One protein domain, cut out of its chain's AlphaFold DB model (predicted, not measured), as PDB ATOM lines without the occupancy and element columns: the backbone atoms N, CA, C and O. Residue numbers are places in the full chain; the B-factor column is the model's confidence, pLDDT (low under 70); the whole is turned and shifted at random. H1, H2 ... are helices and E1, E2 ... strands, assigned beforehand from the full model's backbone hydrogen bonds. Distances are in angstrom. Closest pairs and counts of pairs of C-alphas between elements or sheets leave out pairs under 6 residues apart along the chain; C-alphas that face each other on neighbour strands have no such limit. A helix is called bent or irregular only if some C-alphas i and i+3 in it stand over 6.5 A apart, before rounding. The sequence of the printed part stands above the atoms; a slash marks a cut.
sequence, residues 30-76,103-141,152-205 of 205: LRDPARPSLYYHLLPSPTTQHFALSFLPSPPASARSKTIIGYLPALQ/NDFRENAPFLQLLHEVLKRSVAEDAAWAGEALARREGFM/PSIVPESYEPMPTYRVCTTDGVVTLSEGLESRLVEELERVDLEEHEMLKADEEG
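Overview. This is residues 30 to 76, 103 to 141 and 152 to 205 of the 205 residues of an uncharacterized protein of Dacryopinax primogenitus (strain DJM 731) (UniProt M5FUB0). Two helices, H1 and the long H3, cross at a steep tilt: H3 packs on H1 with residues 180 to 187 and runs on past it, while a small, strongly twisted three-stranded sheet sits by the start of H1 and the short helix H2 follows its far end. An unnamed stretch, residues 152 to 177, leads back from the H2 end to the start of H3. The printed part has 140 residues, with E1, E2, E3, H1, H2 and H3 in that order; the antiparallel sheet runs E1, E2, E3, and the class is mixed, helices and strands, with under half of the residues in named elements. The whole is only just compact, close to loose, with a radius of gyration of the C-alphas of 17.1 A and spans of 56 by 38 by 27 A.

Arrangement. Look first at E1, residues 39 to 43, and E2, residues 50 to 54, an antiparallel hairpin with N 41 and O 52 at 2.8 A, within hydrogen-bond range. E2 forms a second antiparallel hairpin with E3, residues 68 to 73, where N 53 and O 70 are 2.9 A apart; the three strands are a meander, each the antiparallel neighbour of the one before. H1, residues 109 to 125, only grazes the sheet with residues 109 to 115; the closest C-alphas of E3 and H1, those of Ile 69 and Phe 111, are 5.9 A apart. H2, residues 127 to 135, is close to H1 but not clearly touching, with C-alphas 124 and 130 closest at 6.8 A. H3, residues 178 to 204, touches H1 with residues 180 to 187 alone, at a steep tilt of 42 degrees, opposite ways; the closest C-alphas, of Val 118 and Leu 184, are 6.2 A apart. H3 is apart from E1, E2 and E3. Every O i to N i+4 pair is within hydrogen-bond range in H2 and H3, against 11 of 13 in H1.

Along the chain. Find C-alpha 39 at (5.882, -3.880, 9.662), where E1 begins; E1 measures 12.5 A, E2 12.8 A and E3 14.1 A from first to last C-alpha. H1 begins at C-alpha 109, (11.598, -17.719, -1.059), and measures 25.2 A; it has a kink of 28 degrees near residue 119 and is irregular, with C-alphas 121 and 124 at 7.3 A. H2 measures 12.0 A. H3 measures 39.4 A and ends at C-alpha 204, (-11.093, -27.484, 14.915).

Size, cuts and confidence. The C-alphas farthest apart, those of Arg 137 and Gly 205, are 58.5 A apart. Residues 77 to 102 and 142 to 151 are not printed, with gaps of 17.6 A and 9.7 A between C-alphas. The link from E2 to E3 is long. Mean pLDDT of the printed part is 80.8; 32 residues are under 70, among them 131 to 141 and 160 to 166.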
ATOM      1  N   LEU A  30       5.620  -3.872  15.189       88.31
ATOM      2  CA  LEU A  30       6.209  -2.538  15.147       88.31
ATOM      3  C   LEU A  30       6.183  -2.017  13.711       88.31
ATOM      4  O   LEU A  30       6.616  -2.702  12.794       88.31
ATOM      5  N   ARG A  31       5.667  -0.807  13.512       89.31
ATOM      6  CA  ARG A  31       5.660  -0.138  12.208       89.31
ATOM      7  C   ARG A  31       6.985   0.585  11.992       89.31
ATOM      8  O   ARG A  31       7.451   1.263  12.908       89.31
ATOM      9  N   ASP A  32       7.552   0.480  10.798       84.38
ATOM     10  CA  ASP A  32       8.764   1.214  10.445       84.38
ATOM     11  C   ASP A  32       8.471   2.734  10.358       84.38
ATOM     12  O   ASP A  32       7.548   3.149   9.645       84.38
ATOM     13  N   PRO A  33       9.215   3.593  11.085       81.62
ATOM     14  CA  PRO A  33       9.009   5.040  11.058       81.62
ATOM     15  C   PRO A  33       9.457   5.704   9.746       81.62
ATOM     16  O   PRO A  33       8.910   6.743   9.380       81.62
ATOM     17  N   ALA A  34      10.439   5.133   9.046       80.56
ATOM     18  CA  ALA A  34      10.911   5.603   7.746       80.56
ATOM     19  C   ALA A  34      10.064   5.042   6.593       80.56
ATOM     20  O   ALA A  34       9.984   5.665   5.533       80.56
ATOM     21  N   ARG A  35       9.408   3.891   6.795       81.25
ATOM     22  CA  ARG A  35       8.581   3.214   5.784       81.25
ATOM     23  C   ARG A  35       7.210   2.814   6.327       81.25
ATOM     24  O   ARG A  35       7.026   1.697   6.796       81.25
ATOM     25  N   PRO A  36       6.192   3.674   6.183       84.00
ATOM     26  CA  PRO A  36       4.880   3.442   6.780       84.00
ATOM     27  C   PRO A  36       4.137   2.190   6.271       84.00
ATOM     28  O   PRO A  36       3.164   1.790   6.914       84.00
ATOM     29  N   SER A  37       4.539   1.603   5.139       86.31
ATOM     30  CA  SER A  37       3.999   0.337   4.621       86.31
ATOM     31  C   SER A  37       4.715  -0.907   5.160       86.31
ATOM     32  O   SER A  37       4.280  -2.010   4.866       86.31
ATOM     33  N   LEU A  38       5.778  -0.767   5.960       90.31
ATOM     34  CA  LEU A  38       6.575  -1.883   6.468       90.31
ATOM     35  C   LEU A  38       6.312  -2.135   7.960       90.31
ATOM     36  O   LEU A  38       6.288  -1.210   8.780       90.31
ATOM     37  N   TYR A  39       6.158  -3.409   8.310       92.19
ATOM     38  CA  TYR A  39       5.882  -3.880   9.662       92.19
ATOM     39  C   TYR A  39       6.852  -4.991  10.067       92.19
ATOM     40  O   TYR A  39       7.222  -5.851   9.270       92.19
ATOM     41  N   TYR A  40       7.246  -4.974  11.335       91.19
ATOM     42  CA  TYR A  40       8.072  -5.978  11.991       91.19
ATOM     43  C   TYR A  40       7.217  -6.748  12.989       91.19
ATOM     44  O   TYR A  40       6.689  -6.157  13.929       91.19
ATOM     45  N   HIS A  41       7.122  -8.063  12.835       91.44
ATOM     46  CA  HIS A  41       6.375  -8.944  13.728       91.44
ATOM     47  C   HIS A  41       7.338  -9.862  14.468       91.44
ATOM     48  O   HIS A  41       8.052 -10.651  13.851       91.44
ATOM     49  N   LEU A  42       7.367  -9.785  15.796       90.06
ATOM     50  CA  LEU A  42       8.164 -10.713  16.596       90.06
ATOM     51  C   LEU A  42       7.505 -12.093  16.602       90.06
ATOM     52  O   LEU A  42       6.435 -12.239  17.185       90.06
ATOM     53  N   LEU A  43       8.147 -13.099  16.007       85.25
ATOM     54  CA  LEU A  43       7.633 -14.467  15.992       85.25
ATOM     55  C   LEU A  43       8.010 -15.220  17.283       85.25
ATOM     56  O   LEU A  43       9.167 -15.156  17.715       85.25
ATOM     57  N   PRO A  44       7.087 -15.984  17.898       71.62
ATOM     58  CA  PRO A  44       7.361 -16.740  19.105       71.62
ATOM     59  C   PRO A  44       8.024 -18.053  18.692       71.62
ATOM     60  O   PRO A  44       7.383 -18.955  18.159       71.62
ATOM     61  N   SER A  45       9.326 -18.162  18.926       68.75
ATOM     62  CA  SER A  45      10.081 -19.389  18.680       68.75
ATOM     63  C   SER A  45      10.789 -19.813  19.966       68.75
ATOM     64  O   SER A  45      11.376 -18.964  20.643       68.75
ATOM     65  N   PRO A  46      10.741 -21.109  20.328       64.81
ATOM     66  CA  PRO A  46      11.322 -21.606  21.574       64.81
ATOM     67  C   PRO A  46      12.855 -21.570  21.570       64.81
ATOM     68  O   PRO A  46      13.465 -21.604  22.634       64.81
ATOM     69  N   THR A  47      13.483 -21.522  20.392       66.62
ATOM     70  CA  THR A  47      14.944 -21.596  20.247       66.62
ATOM     71  C   THR A  47      15.574 -20.250  19.920       66.62
ATOM     72  O   THR A  47      16.663 -19.951  20.396       66.62
ATOM     73  N   THR A  48      14.914 -19.435  19.095       67.12
ATOM     74  CA  THR A  48      15.502 -18.223  18.507       67.12
ATOM     75  C   THR A  48      14.409 -17.228  18.138       67.12
ATOM     76  O   THR A  48      13.590 -17.492  17.257       67.12
ATOM     77  N   GLN A  49      14.388 -16.073  18.799       78.38
ATOM     78  CA  GLN A  49      13.456 -15.002  18.462       78.38
ATOM     79  C   GLN A  49      13.890 -14.334  17.154       78.38
ATOM     80  O   GLN A  49      15.056 -13.990  16.979       78.38
ATOM     81  N   HIS A  50      12.944 -14.163  16.236       85.31
ATOM     82  CA  HIS A  50      13.166 -13.499  14.958       85.31
ATOM     83  C   HIS A  50      12.059 -12.478  14.719       85.31
ATOM     84  O   HIS A  50      10.901 -12.719  15.071       85.31
ATOM     85  N   PHE A  51      12.409 -11.367  14.081       89.25
ATOM     86  CA  PHE A  51      11.443 -10.451  13.495       89.25
ATOM     87  C   PHE A  51      11.139 -10.890  12.066       89.25
ATOM     88  O   PHE A  51      12.050 -11.044  11.256       89.25
ATOM     89  N   ALA A  52       9.864 -11.086  11.761       91.88
ATOM     90  CA  ALA A  52       9.364 -11.222  10.404       91.88
ATOM     91  C   ALA A  52       8.997  -9.841   9.860       91.88
ATOM     92  O   ALA A  52       8.258  -9.102  10.507       91.88
ATOM     93  N   LEU A  53       9.510  -9.498   8.682       92.38
ATOM     94  CA  LEU A  53       9.147  -8.271   7.979       92.38
ATOM     95  C   LEU A  53       7.952  -8.553   7.072       92.38
ATOM     96  O   LEU A  53       7.954  -9.560   6.372       92.38
ATOM     97  N   SER A  54       6.959  -7.672   7.059       93.94
ATOM     98  CA  SER A  54       5.754  -7.787   6.233       93.94
ATOM     99  C   SER A  54       5.301  -6.414   5.745       93.94
ATOM    100  O   SER A  54       5.604  -5.396   6.369       93.94
ATOM    101  N   PHE A  55       4.551  -6.385   4.643       93.62
ATOM    102  CA  PHE A  55       3.806  -5.192   4.230       93.62
ATOM    103  C   PHE A  55       2.454  -5.057   4.949       93.62
ATOM    104  O   PHE A  55       1.825  -4.000   4.913       93.62
ATOM    105  N   LEU A  56       2.000  -6.121   5.616       93.94
ATOM    106  CA  LEU A  56       0.704  -6.158   6.283       93.94
ATOM    107  C   LEU A  56       0.815  -5.732   7.754       93.94
ATOM    108  O   LEU A  56       1.778  -6.090   8.430       93.94
ATOM    109  N   PRO A  57      -0.176  -4.997   8.289       92.06
ATOM    110  CA  PRO A  57      -0.210  -4.628   9.702       92.06
ATOM    111  C   PRO A  57      -0.589  -5.803  10.618       92.06
ATOM    112  O   PRO A  57      -0.265  -5.780  11.811       92.06
ATOM    113  N   SER A  58      -1.300  -6.807  10.097       91.12
ATOM    114  CA  SER A  58      -1.614  -8.042  10.814       91.12
ATOM    115  C   SER A  58      -0.361  -8.909  10.938       91.12
ATOM    116  O   SER A  58       0.446  -8.968  10.010       91.12
ATOM    117  N   PRO A  59      -0.160  -9.585  12.081       91.19
ATOM    118  CA  PRO A  59       0.881 -10.589  12.156       91.19
ATOM    119  C   PRO A  59       0.596 -11.738  11.178       91.19
ATOM    120  O   PRO A  59      -0.566 -12.110  11.019       91.19
ATOM    121  N   PRO A  60       1.639 -12.334  10.580       91.81
ATOM    122  CA  PRO A  60       1.471 -13.450   9.662       91.81
ATOM    123  C   PRO A  60       0.893 -14.669  10.385       91.81
ATOM    124  O   PRO A  60       1.282 -14.971  11.517       91.81
ATOM    125  N   ALA A  61       0.047 -15.415   9.676       90.19
ATOM    126  CA  ALA A  61      -0.601 -16.638  10.150       90.19
ATOM    127  C   ALA A  61       0.394 -17.643  10.769       90.19
ATOM    128  O   ALA A  61       0.144 -18.258  11.804       90.19
ATOM    129  N   SER A  62       1.569 -17.798  10.152       89.12
ATOM    130  CA  SER A  62       2.617 -18.698  10.632       89.12
ATOM    131  C   SER A  62       4.019 -18.161  10.354       89.12
ATOM    132  O   SER A  62       4.232 -17.322   9.481       89.12
ATOM    133  N   ALA A  63       5.021 -18.744  11.019       88.62
ATOM    134  CA  ALA A  63       6.435 -18.460  10.768       88.62
ATOM    135  C   ALA A  63       6.938 -18.889   9.372       88.62
ATOM    136  O   ALA A  63       8.116 -18.716   9.081       88.62
ATOM    137  N   ARG A  64       6.086 -19.507   8.544       89.56
ATOM    138  CA  ARG A  64       6.382 -19.910   7.158       89.56
ATOM    139  C   ARG A  64       5.471 -19.218   6.141       89.56
ATOM    140  O   ARG A  64       5.467 -19.618   4.980       89.56
ATOM    141  N   SER A  65       4.701 -18.225   6.582       93.12
ATOM    142  CA  SER A  65       3.754 -17.496   5.742       93.12
ATOM    143  C   SER A  65       4.435 -16.906   4.510       93.12
ATOM    144  O   SER A  65       5.563 -16.403   4.581       93.12
ATOM    145  N   LYS A  66       3.732 -16.930   3.375       94.06
ATOM    146  CA  LYS A  66       4.195 -16.267   2.146       94.06
ATOM    147  C   LYS A  66       4.102 -14.745   2.232       94.06
ATOM    148  O   LYS A  66       4.676 -14.065   1.392       94.06
ATOM    149  N   THR A  67       3.411 -14.216   3.240       94.94
ATOM    150  CA  THR A  67       3.273 -12.771   3.465       94.94
ATOM    151  C   THR A  67       4.533 -12.137   4.060       94.94
ATOM    152  O   THR A  67       4.714 -10.921   4.009       94.94
ATOM    153  N   ILE A  68       5.439 -12.964   4.593       94.88
ATOM    154  CA  ILE A  68       6.693 -12.525   5.206       94.88
ATOM    155  C   ILE A  68       7.713 -12.214   4.112       94.88
ATOM    156  O   ILE A  68       8.114 -13.106   3.376       94.88
ATOM    157  N   ILE A  69       8.208 -10.984   4.059       93.12
ATOM    158  CA  ILE A  69       9.277 -10.534   3.159       93.12
ATOM    159  C   ILE A  69      10.590 -11.265   3.488       93.12
ATOM    160  O   ILE A  69      11.294 -11.778   2.615       93.12
ATOM    161  N   GLY A  70      10.913 -11.341   4.777       91.44
ATOM    162  CA  GLY A  70      12.085 -12.040   5.284       91.44
ATOM    163  C   GLY A  70      12.226 -11.916   6.794       91.44
ATOM    164  O   GLY A  70      11.340 -11.403   7.478       91.44
ATOM    165  N   TYR A  71      13.346 -12.414   7.309       90.44
ATOM    166  CA  TYR A  71      13.587 -12.576   8.739       90.44
ATOM    167  C   TYR A  71      14.839 -11.821   9.176       90.44
ATOM    168  O   TYR A  71      15.870 -11.897   8.509       90.44
ATOM    169  N   LEU A  72      14.754 -11.162  10.330       87.88
ATOM    170  CA  LEU A  72      15.889 -10.596  11.057       87.88
ATOM    171  C   LEU A  72      16.038 -11.290  12.417       87.88
ATOM    172  O   LEU A  72      15.025 -11.594  13.057       87.88
ATOM    173  N   PRO A  73      17.266 -11.536  12.899       82.81
ATOM    174  CA  PRO A  73      17.473 -12.025  14.256       82.81
ATOM    175  C   PRO A  73      17.008 -10.970  15.270       82.81
ATOM    176  O   PRO A  73      17.366  -9.797  15.172       82.81
ATOM    177  N   ALA A  74      16.211 -11.371  16.262       74.12
ATOM    178  CA  ALA A  74      15.949 -10.511  17.410       74.12
ATOM    179  C   ALA A  74      17.135 -10.652  18.371       74.12
ATOM    180  O   ALA A  74      17.437 -11.761  18.817       74.12
ATOM    181  N   LEU A  75      17.824  -9.549  18.681       63.69
ATOM    182  CA  LEU A  75      18.882  -9.561  19.690       63.69
ATOM    183  C   LEU A  75      18.323 -10.143  20.989       63.69
ATOM    184  O   LEU A  75      17.424  -9.569  21.606       63.69
ATOM    185  N   GLN A  76      18.888 -11.261  21.442       50.78
ATOM    186  CA  GLN A  76      18.832 -11.558  22.861       50.78
ATOM    187  C   GLN A  76      19.723 -10.510  23.512       50.78
ATOM    188  O   GLN A  76      20.927 -10.518  23.270       50.78
ATOM    189  N   ASN A 103      23.252  -7.842   6.465       57.06
ATOM    190  CA  ASN A 103      23.843  -9.148   6.177       57.06
ATOM    191  C   ASN A 103      23.137 -10.321   6.876       57.06
ATOM    192  O   ASN A 103      23.165 -11.425   6.341       57.06
ATOM    193  N   ASP A 104      22.480 -10.097   8.018       73.75
ATOM    194  CA  ASP A 104      21.741 -11.158   8.720       73.75
ATOM    195  C   ASP A 104      20.288 -11.309   8.229       73.75
ATOM    196  O   ASP A 104      19.522 -12.118   8.763       73.75
ATOM    197  N   PHE A 105      19.881 -10.535   7.214       84.25
ATOM    198  CA  PHE A 105      18.553 -10.643   6.625       84.25
ATOM    199  C   PHE A 105      18.419 -11.924   5.804       84.25
ATOM    200  O   PHE A 105      19.119 -12.138   4.814       84.25
ATOM    201  N   ARG A 106      17.458 -12.766   6.189       87.75
ATOM    202  CA  ARG A 106      17.126 -13.984   5.450       87.75
ATOM    203  C   ARG A 106      15.860 -13.779   4.631       87.75
ATOM    204  O   ARG A 106      14.772 -13.667   5.193       87.75
ATOM    205  N   GLU A 107      15.999 -13.800   3.312       88.75
ATOM    206  CA  GLU A 107      14.878 -13.709   2.374       88.75
ATOM    207  C   GLU A 107      13.928 -14.909   2.486       88.75
ATOM    208  O   GLU A 107      14.337 -16.043   2.762       88.75
ATOM    209  N   ASN A 108      12.641 -14.658   2.254       92.06
ATOM    210  CA  ASN A 108      11.618 -15.693   2.215       92.06
ATOM    211  C   ASN A 108      11.314 -16.084   0.758       92.06
ATOM    212  O   ASN A 108      10.648 -15.352   0.028       92.06
ATOM    213  N   ALA A 109      11.782 -17.257   0.323       91.25
ATOM    214  CA  ALA A 109      11.598 -17.719  -1.059       91.25
ATOM    215  C   ALA A 109      10.120 -17.796  -1.524       91.25
ATOM    216  O   ALA A 109       9.845 -17.406  -2.658       91.25
ATOM    217  N   PRO A 110       9.151 -18.237  -0.694       93.12
ATOM    218  CA  PRO A 110       7.736 -18.219  -1.068       93.12
ATOM    219  C   PRO A 110       7.179 -16.813  -1.326       93.12
ATOM    220  O   PRO A 110       6.386 -16.635  -2.246       93.12
ATOM    221  N   PHE A 111       7.616 -15.814  -0.552       93.38
ATOM    222  CA  PHE A 111       7.263 -14.415  -0.803       93.38
ATOM    223  C   PHE A 111       7.855 -13.926  -2.124       93.38
ATOM    224  O   PHE A 111       7.159 -13.311  -2.921       93.38
ATOM    225  N   LEU A 112       9.125 -14.242  -2.384       90.38
ATOM    226  CA  LEU A 112       9.799 -13.885  -3.633       90.38
ATOM    227  C   LEU A 112       9.079 -14.434  -4.867       90.38
ATOM    228  O   LEU A 112       8.896 -13.718  -5.849       90.38
ATOM    229  N   GLN A 113       8.638 -15.690  -4.812       90.62
ATOM    230  CA  GLN A 113       7.847 -16.294  -5.884       90.62
ATOM    231  C   GLN A 113       6.550 -15.516  -6.117       90.62
ATOM    232  O   GLN A 113       6.275 -15.125  -7.249       90.62
ATOM    233  N   LEU A 114       5.813 -15.215  -5.042       92.56
ATOM    234  CA  LEU A 114       4.580 -14.437  -5.119       92.56
ATOM    235  C   LEU A 114       4.828 -13.031  -5.683       92.56
ATOM    236  O   LEU A 114       4.114 -12.591  -6.578       92.56
ATOM    237  N   LEU A 115       5.872 -12.344  -5.216       90.50
ATOM    238  CA  LEU A 115       6.278 -11.033  -5.718       90.50
ATOM    239  C   LEU A 115       6.495 -11.072  -7.235       90.50
ATOM    240  O   LEU A 115       5.934 -10.255  -7.960       90.50
ATOM    241  N   HIS A 116       7.284 -12.030  -7.722       89.25
ATOM    242  CA  HIS A 116       7.566 -12.171  -9.148       89.25
ATOM    243  C   HIS A 116       6.311 -12.508  -9.966       89.25
ATOM    244  O   HIS A 116       6.148 -11.979 -11.065       89.25
ATOM    245  N   GLU A 117       5.396 -13.320  -9.434       89.94
ATOM    246  CA  GLU A 117       4.102 -13.595 -10.068       89.94
ATOM    247  C   GLU A 117       3.237 -12.331 -10.178       89.94
ATOM    248  O   GLU A 117       2.689 -12.050 -11.250       89.94
ATOM    249  N   VAL A 118       3.158 -11.528  -9.109       90.56
ATOM    250  CA  VAL A 118       2.413 -10.261  -9.113       90.56
ATOM    251  C   VAL A 118       3.030  -9.253 -10.080       90.56
ATOM    252  O   VAL A 118       2.316  -8.607 -10.848       90.56
ATOM    253  N   LEU A 119       4.355  -9.134 -10.096       86.94
ATOM    254  CA  LEU A 119       5.039  -8.244 -11.028       86.94
ATOM    255  C   LEU A 119       4.791  -8.672 -12.473       86.94
ATOM    256  O   LEU A 119       4.383  -7.843 -13.286       86.94
ATOM    257  N   LYS A 120       4.945  -9.966 -12.781       85.31
ATOM    258  CA  LYS A 120       4.708 -10.501 -14.126       85.31
ATOM    259  C   LYS A 120       3.305 -10.162 -14.633       85.31
ATOM    260  O   LYS A 120       3.169  -9.689 -15.756       85.31
ATOM    261  N   ARG A 121       2.267 -10.360 -13.813       86.56
ATOM    262  CA  ARG A 121       0.872 -10.107 -14.223       86.56
ATOM    263  C   ARG A 121       0.510  -8.620 -14.303       86.56
ATOM    264  O   ARG A 121      -0.424  -8.276 -15.013       86.56
ATOM    265  N   SER A 122       1.186  -7.746 -13.552       85.94
ATOM    266  CA  SER A 122       0.760  -6.347 -13.368       85.94
ATOM    267  C   SER A 122       1.646  -5.306 -14.047       85.94
ATOM    268  O   SER A 122       1.193  -4.183 -14.257       85.94
ATOM    269  N   VAL A 123       2.876  -5.652 -14.440       82.94
ATOM    270  CA  VAL A 123       3.838  -4.695 -15.019       82.94
ATOM    271  C   VAL A 123       3.329  -4.022 -16.298       82.94
ATOM    272  O   VAL A 123       3.619  -2.854 -16.531       82.94
ATOM    273  N   ALA A 124       2.524  -4.717 -17.106       76.81
ATOM    274  CA  ALA A 124       1.986  -4.153 -18.343       76.81
ATOM    275  C   ALA A 124       0.887  -3.101 -18.125       76.81
ATOM    276  O   ALA A 124       0.617  -2.308 -19.025       76.81
ATOM    277  N   GLU A 125       0.263  -3.087 -16.947       80.69
ATOM    278  CA  GLU A 125      -0.808  -2.152 -16.592       80.69
ATOM    279  C   GLU A 125      -0.297  -0.956 -15.778       80.69
ATOM    280  O   GLU A 125      -1.054  -0.020 -15.513       80.69
ATOM    281  N   ASP A 126       0.973  -0.966 -15.366       80.94
ATOM    282  CA  ASP A 126       1.539   0.116 -14.573       80.94
ATOM    283  C   ASP A 126       1.860   1.339 -15.446       80.94
ATOM    284  O   ASP A 126       2.597   1.266 -16.431       80.94
ATOM    285  N   ALA A 127       1.302   2.492 -15.069       78.19
ATOM    286  CA  ALA A 127       1.426   3.731 -15.828       78.19
ATOM    287  C   ALA A 127       2.854   4.302 -15.845       78.19
ATOM    288  O   ALA A 127       3.247   4.918 -16.840       78.19
ATOM    289  N   ALA A 128       3.631   4.104 -14.775       74.31
ATOM    290  CA  ALA A 128       5.022   4.540 -14.723       74.31
ATOM    291  C   ALA A 128       5.862   3.709 -15.699       74.31
ATOM    292  O   ALA A 128       6.586   4.270 -16.522       74.31
ATOM    293  N   TRP A 129       5.674   2.388 -15.688       70.00
ATOM    294  CA  TRP A 129       6.370   1.480 -16.599       70.00
ATOM    295  C   TRP A 129       5.919   1.657 -18.055       70.00
ATOM    296  O   TRP A 129       6.752   1.672 -18.962       70.00
ATOM    297  N   ALA A 130       4.627   1.880 -18.306       70.50
ATOM    298  CA  ALA A 130       4.112   2.175 -19.643       70.50
ATOM    299  C   ALA A 130       4.668   3.499 -20.198       70.50
ATOM    300  O   ALA A 130       5.055   3.575 -21.368       70.50
ATOM    301  N   GLY A 131       4.751   4.541 -19.362       67.00
ATOM    302  CA  GLY A 131       5.359   5.820 -19.730       67.00
ATOM    303  C   GLY A 131       6.854   5.693 -20.022       67.00
ATOM    304  O   GLY A 131       7.354   6.282 -20.982       67.00
ATOM    305  N   GLU A 132       7.557   4.876 -19.242       65.94
ATOM    306  CA  GLU A 132       8.982   4.608 -19.402       65.94
ATOM    307  C   GLU A 132       9.294   3.810 -20.687       65.94
ATOM    308  O   GLU A 132      10.230   4.158 -21.419       65.94
ATOM    309  N   ALA A 133       8.474   2.806 -21.014       63.69
ATOM    310  CA  ALA A 133       8.549   2.065 -22.276       63.69
ATOM    311  C   ALA A 133       8.278   2.978 -23.488       63.69
ATOM    312  O   ALA A 133       9.019   2.967 -24.474       63.69
ATOM    313  N   LEU A 134       7.267   3.849 -23.394       64.31
ATOM    314  CA  LEU A 134       6.944   4.816 -24.445       64.31
ATOM    315  C   LEU A 134       8.078   5.833 -24.662       64.31
ATOM    316  O   LEU A 134       8.424   6.145 -25.806       64.31
ATOM    317  N   ALA A 135       8.675   6.339 -23.578       63.19
ATOM    318  CA  ALA A 135       9.744   7.334 -23.622       63.19
ATOM    319  C   ALA A 135      11.018   6.807 -24.296       63.19
ATOM    320  O   ALA A 135      11.679   7.552 -25.024       63.19
ATOM    321  N   ARG A 136      11.342   5.521 -24.116       64.06
ATOM    322  CA  ARG A 136      12.509   4.898 -24.758       64.06
ATOM    323  C   ARG A 136      12.328   4.643 -26.256       64.06
ATOM    324  O   ARG A 136      13.314   4.356 -26.922       64.06
ATOM    325  N   ARG A 137      11.109   4.785 -26.806       56.34
ATOM    326  CA  ARG A 137      10.740   4.438 -28.203       56.34
ATOM    327  C   ARG A 137      11.066   2.997 -28.608       56.34
ATOM    328  O   ARG A 137      10.931   2.632 -29.775       56.34
ATOM    329  N   GLU A 138      11.447   2.183 -27.645       46.09
ATOM    330  CA  GLU A 138      11.656   0.760 -27.770       46.09
ATOM    331  C   GLU A 138      10.482   0.141 -27.026       46.09
ATOM    332  O   GLU A 138      10.333   0.328 -25.823       46.09
ATOM    333  N   GLY A 139       9.614  -0.586 -27.730       45.19
ATOM    334  CA  GLY A 139       8.528  -1.347 -27.102       45.19
ATOM    335  C   GLY A 139       8.989  -2.524 -26.245       45.19
ATOM    336  O   GLY A 139       8.210  -3.420 -25.946       45.19
ATOM    337  N   PHE A 140      10.264  -2.510 -25.869       51.28
ATOM    338  CA  PHE A 140      10.954  -3.480 -25.055       51.28
ATOM    339  C   PHE A 140      11.639  -2.737 -23.926       51.28
ATOM    340  O   PHE A 140      12.432  -1.829 -24.163       51.28
ATOM    341  N   MET A 141      11.398  -3.185 -22.701       46.72
ATOM    342  CA  MET A 141      12.354  -2.964 -21.632       46.72
ATOM    343  C   MET A 141      13.175  -4.249 -21.505       46.72
ATOM    344  O   MET A 141      12.614  -5.283 -21.138       46.72
ATOM    345  N   PRO A 152       4.841  -0.683 -28.773       51.94
ATOM    346  CA  PRO A 152       5.302  -0.028 -27.533       51.94
ATOM    347  C   PRO A 152       4.670  -0.575 -26.234       51.94
ATOM    348  O   PRO A 152       4.614   0.115 -25.222       51.94
ATOM    349  N   SER A 153       4.142  -1.795 -26.271       59.19
ATOM    350  CA  SER A 153       3.419  -2.438 -25.181       59.19
ATOM    351  C   SER A 153       4.334  -3.414 -24.453       59.19
ATOM    352  O   SER A 153       4.887  -4.314 -25.084       59.19
ATOM    353  N   ILE A 154       4.432  -3.284 -23.132       64.50
ATOM    354  CA  ILE A 154       5.121  -4.256 -22.279       64.50
ATOM    355  C   ILE A 154       4.480  -5.632 -22.491       64.50
ATOM    356  O   ILE A 154       3.261  -5.763 -22.405       64.50
ATOM    357  N   VAL A 155       5.295  -6.649 -22.778       74.94
ATOM    358  CA  VAL A 155       4.844  -8.037 -22.922       74.94
ATOM    359  C   VAL A 155       5.052  -8.744 -21.577       74.94
ATOM    360  O   VAL A 155       6.197  -9.018 -21.226       74.94
ATOM    361  N   PRO A 156       3.989  -9.075 -20.815       71.38
ATOM    362  CA  PRO A 156       4.114  -9.785 -19.535       71.38
ATOM    363  C   PRO A 156       4.938 -11.071 -19.632       71.38
ATOM    364  O   PRO A 156       5.692 -11.421 -18.729       71.38
ATOM    365  N   GLU A 157       4.825 -11.774 -20.759       70.12
ATOM    366  CA  GLU A 157       5.498 -13.053 -20.970       70.12
ATOM    367  C   GLU A 157       7.016 -12.957 -21.118       70.12
ATOM    368  O   GLU A 157       7.689 -13.964 -20.929       70.12
ATOM    369  N   SER A 158       7.570 -11.770 -21.386       67.31
ATOM    370  CA  SER A 158       9.022 -11.565 -21.397       67.31
ATOM    371  C   SER A 158       9.595 -11.232 -20.014       67.31
ATOM    372  O   SER A 158      10.759 -10.847 -19.914       67.31
ATOM    373  N   TYR A 159       8.790 -11.310 -18.950       76.12
ATOM    374  CA  TYR A 159       9.273 -11.162 -17.581       76.12
ATOM    375  C   TYR A 159      10.039 -12.416 -17.147       76.12
ATOM    376  O   TYR A 159       9.451 -13.492 -17.010       76.12
ATOM    377  N   GLU A 160      11.331 -12.258 -16.866       67.62
ATOM    378  CA  GLU A 160      12.165 -13.293 -16.258       67.62
ATOM    379  C   GLU A 160      12.675 -12.819 -14.887       67.62
ATOM    380  O   GLU A 160      13.252 -11.729 -14.791       67.62
ATOM    381  N   PRO A 161      12.479 -13.605 -13.808       67.50
ATOM    382  CA  PRO A 161      13.026 -13.270 -12.502       67.50
ATOM    383  C   PRO A 161      14.554 -13.364 -12.553       67.50
ATOM    384  O   PRO A 161      15.122 -14.418 -12.842       67.50
ATOM    385  N   MET A 162      15.241 -12.259 -12.268       59.97
ATOM    386  CA  MET A 162      16.700 -12.268 -12.224       59.97
ATOM    387  C   MET A 162      17.208 -12.940 -10.939       59.97
ATOM    388  O   MET A 162      16.762 -12.578  -9.850       59.97
ATOM    389  N   PRO A 163      18.222 -13.823 -11.016       54.72
ATOM    390  CA  PRO A 163      18.787 -14.500  -9.843       54.72
ATOM    391  C   PRO A 163      19.512 -13.556  -8.869       54.72
ATOM    392  O   PRO A 163      19.900 -13.970  -7.781       54.72
ATOM    393  N   THR A 164      19.719 -12.294  -9.248       57.34
ATOM    394  CA  THR A 164      20.371 -11.262  -8.431       57.34
ATOM    395  C   THR A 164      19.389 -10.309  -7.750       57.34
ATOM    396  O   THR A 164      19.836  -9.318  -7.174       57.34
ATOM    397  N   TYR A 165      18.075 -10.543  -7.841       61.34
ATOM    398  CA  TYR A 165      17.088  -9.653  -7.230       61.34
ATOM    399  C   TYR A 165      17.179  -9.752  -5.705       61.34
ATOM    400  O   TYR A 165      16.793 -10.757  -5.118       61.34
ATOM    401  N   ARG A 166      17.732  -8.716  -5.073       66.19
ATOM    402  CA  ARG A 166      17.792  -8.609  -3.615       66.19
ATOM    403  C   ARG A 166      16.550  -7.881  -3.138       66.19
ATOM    404  O   ARG A 166      16.322  -6.737  -3.527       66.19
ATOM    405  N   VAL A 167      15.768  -8.525  -2.280       75.44
ATOM    406  CA  VAL A 167      14.589  -7.899  -1.658       75.44
ATOM    407  C   VAL A 167      15.015  -6.859  -0.635       75.44
ATOM    408  O   VAL A 167      14.275  -5.917  -0.373       75.44
ATOM    409  N   CYS A 168      16.211  -7.017  -0.072       74.56
ATOM    410  CA  CYS A 168      16.797  -6.099   0.884       74.56
ATOM    411  C   CYS A 168      18.215  -5.726   0.433       74.56
ATOM    412  O   CYS A 168      19.069  -6.588   0.214       74.56
ATOM    413  N   THR A 169      18.456  -4.432   0.264       71.12
ATOM    414  CA  THR A 169      19.767  -3.846  -0.060       71.12
ATOM    415  C   THR A 169      20.212  -2.942   1.083       71.12
ATOM    416  O   THR A 169      19.417  -2.675   1.974       71.12
ATOM    417  N   THR A 170      21.442  -2.421   1.064       63.22
ATOM    418  CA  THR A 170      21.911  -1.441   2.068       63.22
ATOM    419  C   THR A 170      20.995  -0.223   2.202       63.22
ATOM    420  O   THR A 170      20.929   0.366   3.276       63.22
ATOM    421  N   ASP A 171      20.255   0.105   1.141       59.28
ATOM    422  CA  ASP A 171      19.313   1.226   1.089       59.28
ATOM    423  C   ASP A 171      17.900   0.847   1.584       59.28
ATOM    424  O   ASP A 171      16.993   1.678   1.622       59.28
ATOM    425  N   GLY A 172      17.710  -0.408   2.000       70.38
ATOM    426  CA  GLY A 172      16.476  -0.943   2.564       70.38
ATOM    427  C   GLY A 172      15.780  -1.970   1.670       70.38
ATOM    428  O   GLY A 172      16.345  -2.506   0.711       70.38
ATOM    429  N   VAL A 173      14.528  -2.270   2.027       80.06
ATOM    430  CA  VAL A 173      13.662  -3.204   1.291       80.06
ATOM    431  C   VAL A 173      13.372  -2.659  -0.118       80.06
ATOM    432  O   VAL A 173      13.396  -1.450  -0.343       80.06
ATOM    433  N   VAL A 174      13.061  -3.514  -1.084       79.00
ATOM    434  CA  VAL A 174      12.627  -3.080  -2.417       79.00
ATOM    435  C   VAL A 174      11.457  -2.085  -2.329       79.00
ATOM    436  O   VAL A 174      10.582  -2.189  -1.463       79.00
ATOM    437  N   THR A 175      11.468  -1.083  -3.201       81.38
ATOM    438  CA  THR A 175      10.386  -0.107  -3.374       81.38
ATOM    439  C   THR A 175       9.785  -0.292  -4.758       81.38
ATOM    440  O   THR A 175      10.521  -0.304  -5.747       81.38
ATOM    441  N   LEU A 176       8.468  -0.447  -4.831       83.38
ATOM    442  CA  LEU A 176       7.734  -0.576  -6.088       83.38
ATOM    443  C   LEU A 176       7.064   0.760  -6.440       83.38
ATOM    444  O   LEU A 176       6.988   1.663  -5.610       83.38
ATOM    445  N   SER A 177       6.590   0.902  -7.681       84.62
ATOM    446  CA  SER A 177       5.656   1.982  -8.016       84.62
ATOM    447  C   SER A 177       4.366   1.809  -7.210       84.62
ATOM    448  O   SER A 177       3.988   0.685  -6.883       84.62
ATOM    449  N   GLU A 178       3.657   2.905  -6.937       86.12
ATOM    450  CA  GLU A 178       2.407   2.886  -6.160       86.12
ATOM    451  C   GLU A 178       1.389   1.865  -6.705       86.12
ATOM    452  O   GLU A 178       0.781   1.116  -5.943       86.12
ATOM    453  N   GLY A 179       1.262   1.769  -8.034       86.56
ATOM    454  CA  GLY A 179       0.364   0.813  -8.685       86.56
ATOM    455  C   GLY A 179       0.759  -0.650  -8.464       86.56
ATOM    456  O   GLY A 179      -0.110  -1.492  -8.241       86.56
ATOM    457  N   LEU A 180       2.055  -0.964  -8.500       86.81
ATOM    458  CA  LEU A 180       2.553  -2.319  -8.252       86.81
ATOM    459  C   LEU A 180       2.552  -2.668  -6.760       86.81
ATOM    460  O   LEU A 180       2.223  -3.801  -6.416       86.81
ATOM    461  N   GLU A 181       2.873  -1.714  -5.882       88.75
ATOM    462  CA  GLU A 181       2.807  -1.901  -4.427       88.75
ATOM    463  C   GLU A 181       1.369  -2.187  -3.985       88.75
ATOM    464  O   GLU A 181       1.152  -3.171  -3.285       88.75
ATOM    465  N   SER A 182       0.380  -1.420  -4.465       90.69
ATOM    466  CA  SER A 182      -1.040  -1.660  -4.153       90.69
ATOM    467  C   SER A 182      -1.473  -3.074  -4.535       90.69
ATOM    468  O   SER A 182      -2.038  -3.796  -3.720       90.69
ATOM    469  N   ARG A 183      -1.136  -3.520  -5.750       92.19
ATOM    470  CA  ARG A 183      -1.499  -4.862  -6.238       92.19
ATOM    471  C   ARG A 183      -0.779  -5.986  -5.507       92.19
ATOM    472  O   ARG A 183      -1.312  -7.091  -5.411       92.19
ATOM    473  N   LEU A 184       0.444  -5.736  -5.043       92.69
ATOM    474  CA  LEU A 184       1.164  -6.678  -4.199       92.69
ATOM    475  C   LEU A 184       0.500  -6.776  -2.826       92.69
ATOM    476  O   LEU A 184       0.257  -7.884  -2.369       92.69
ATOM    477  N   VAL A 185       0.174  -5.646  -2.198       93.69
ATOM    478  CA  VAL A 185      -0.505  -5.616  -0.895       93.69
ATOM    479  C   VAL A 185      -1.860  -6.318  -0.964       93.69
ATOM    480  O   VAL A 185      -2.113  -7.188  -0.139       93.69
ATOM    481  N   GLU A 186      -2.678  -6.037  -1.981       94.75
ATOM    482  CA  GLU A 186      -3.963  -6.720  -2.207       94.75
ATOM    483  C   GLU A 186      -3.801  -8.247  -2.307       94.75
ATOM    484  O   GLU A 186      -4.581  -9.014  -1.740       94.75
ATOM    485  N   GLU A 187      -2.759  -8.712  -3.001       95.69
ATOM    486  CA  GLU A 187      -2.476 -10.143  -3.112       95.69
ATOM    487  C   GLU A 187      -2.022 -10.751  -1.784       95.69
ATOM    488  O   GLU A 187      -2.420 -11.864  -1.441       95.69
ATOM    489  N   LEU A 188      -1.195 -10.027  -1.029       95.44
ATOM    490  CA  LEU A 188      -0.727 -10.461   0.282       95.44
ATOM    491  C   LEU A 188      -1.892 -10.554   1.270       95.44
ATOM    492  O   LEU A 188      -1.951 -11.528   2.009       95.44
ATOM    493  N   GLU A 189      -2.831  -9.604   1.257       95.75
ATOM    494  CA  GLU A 189      -4.049  -9.651   2.078       95.75
ATOM    495  C   GLU A 189      -4.900 -10.885   1.759       95.75
ATOM    496  O   GLU A 189      -5.370 -11.569   2.671       95.75
ATOM    497  N   ARG A 190      -5.061 -11.216   0.469       96.19
ATOM    498  CA  ARG A 190      -5.764 -12.433   0.035       96.19
ATOM    499  C   ARG A 190      -5.093 -13.691   0.591       96.19
ATOM    500  O   ARG A 190      -5.768 -14.556   1.141       96.19
ATOM    501  N   VAL A 191      -3.771 -13.787   0.451       95.81
ATOM    502  CA  VAL A 191      -2.994 -14.939   0.931       95.81
ATOM    503  C   VAL A 191      -3.012 -15.031   2.458       95.81
ATOM    504  O   VAL A 191      -3.147 -16.128   2.992       95.81
ATOM    505  N   ASP A 192      -2.920 -13.903   3.166       94.69
ATOM    506  CA  ASP A 192      -2.988 -13.855   4.630       94.69
ATOM    507  C   ASP A 192      -4.317 -14.411   5.144       94.69
ATOM    508  O   ASP A 192      -4.339 -15.209   6.083       94.69
ATOM    509  N   LEU A 193      -5.424 -14.025   4.503       94.88
ATOM    510  CA  LEU A 193      -6.752 -14.515   4.851       94.88
ATOM    511  C   LEU A 193      -6.846 -16.036   4.675       94.88
ATOM    512  O   LEU A 193      -7.265 -16.728   5.601       94.88
ATOM    513  N   GLU A 194      -6.410 -16.553   3.525       95.12
ATOM    514  CA  GLU A 194      -6.417 -17.991   3.225       95.12
ATOM    515  C   GLU A 194      -5.580 -18.789   4.234       95.12
ATOM    516  O   GLU A 194      -6.025 -19.818   4.744       95.12
ATOM    517  N   GLU A 195      -4.380 -18.312   4.571       94.31
ATOM    518  CA  GLU A 195      -3.518 -18.972   5.555       94.31
ATOM    519  C   GLU A 195      -4.133 -18.972   6.963       94.31
ATOM    520  O   GLU A 195      -4.074 -19.987   7.660       94.31
ATOM    521  N   HIS A 196      -4.764 -17.871   7.377       91.12
ATOM    522  CA  HIS A 196      -5.461 -17.796   8.663       91.12
ATOM    523  C   HIS A 196      -6.712 -18.681   8.720       91.12
ATOM    524  O   HIS A 196      -7.032 -19.215   9.783       91.12
ATOM    525  N   GLU A 197      -7.439 -18.835   7.613       93.56
ATOM    526  CA  GLU A 197      -8.585 -19.745   7.534       93.56
ATOM    527  C   GLU A 197      -8.150 -21.211   7.621       93.56
ATOM    528  O   GLU A 197      -8.754 -21.977   8.373       93.56
ATOM    529  N   MET A 198      -7.068 -21.587   6.931       91.00
ATOM    530  CA  MET A 198      -6.511 -22.941   7.014       91.00
ATOM    531  C   MET A 198      -6.059 -23.291   8.435       91.00
ATOM    532  O   MET A 198      -6.372 -24.374   8.920       91.00
ATOM    533  N   LEU A 199      -5.398 -22.365   9.138       87.50
ATOM    534  CA  LEU A 199      -4.985 -22.605  10.525       87.50
ATOM    535  C   LEU A 199      -6.168 -22.826  11.469       87.50
ATOM    536  O   LEU A 199      -6.099 -23.695  12.332       87.50
ATOM    537  N   LYS A 200      -7.261 -22.073  11.306       87.12
ATOM    538  CA  LYS A 200      -8.471 -22.277  12.117       87.12
ATOM    539  C   LYS A 200      -9.104 -23.639  11.852       87.12
ATOM    540  O   LYS A 200      -9.555 -24.284  12.791       87.12
ATOM    541  N   ALA A 201      -9.122 -24.080  10.594       89.38
ATOM    542  CA  ALA A 201      -9.647 -25.392  10.233       89.38
ATOM    543  C   ALA A 201      -8.827 -26.537  10.858       89.38
ATOM    544  O   ALA A 201      -9.413 -27.520  11.306       89.38
ATOM    545  N   ASP A 202      -7.501 -26.388  10.938       85.12
ATOM    546  CA  ASP A 202      -6.612 -27.372  11.570       85.12
ATOM    547  C   ASP A 202      -6.771 -27.433  13.102       85.12
ATOM    548  O   ASP A 202      -6.537 -28.481  13.700       85.12
ATOM    549  N   GLU A 203      -7.164 -26.336  13.759       83.19
ATOM    550  CA  GLU A 203      -7.416 -26.312  15.211       83.19
ATOM    551  C   GLU A 203      -8.772 -26.929  15.606       83.19
ATOM    552  O   GLU A 203      -8.948 -27.345  16.755       83.19
ATOM    553  N   GLU A 204      -9.732 -26.979  14.679       81.00
ATOM    554  CA  GLU A 204     -11.093 -27.484  14.915       81.00
ATOM    555  C   GLU A 204     -11.295 -28.963  14.520       81.00
ATOM    556  O   GLU A 204     -12.328 -29.543  14.874       81.00
ATOM    557  N   GLY A 205     -10.340 -29.569  13.802       62.03
ATOM    558  CA  GLY A 205     -10.375 -30.965  13.326       62.03
ATOM    559  C   GLY A 205      -9.709 -31.972  14.259       62.03
ATOM    560  O   GLY A 205     -10.275 -33.082  14.404       62.03
TER     561      GLY A 205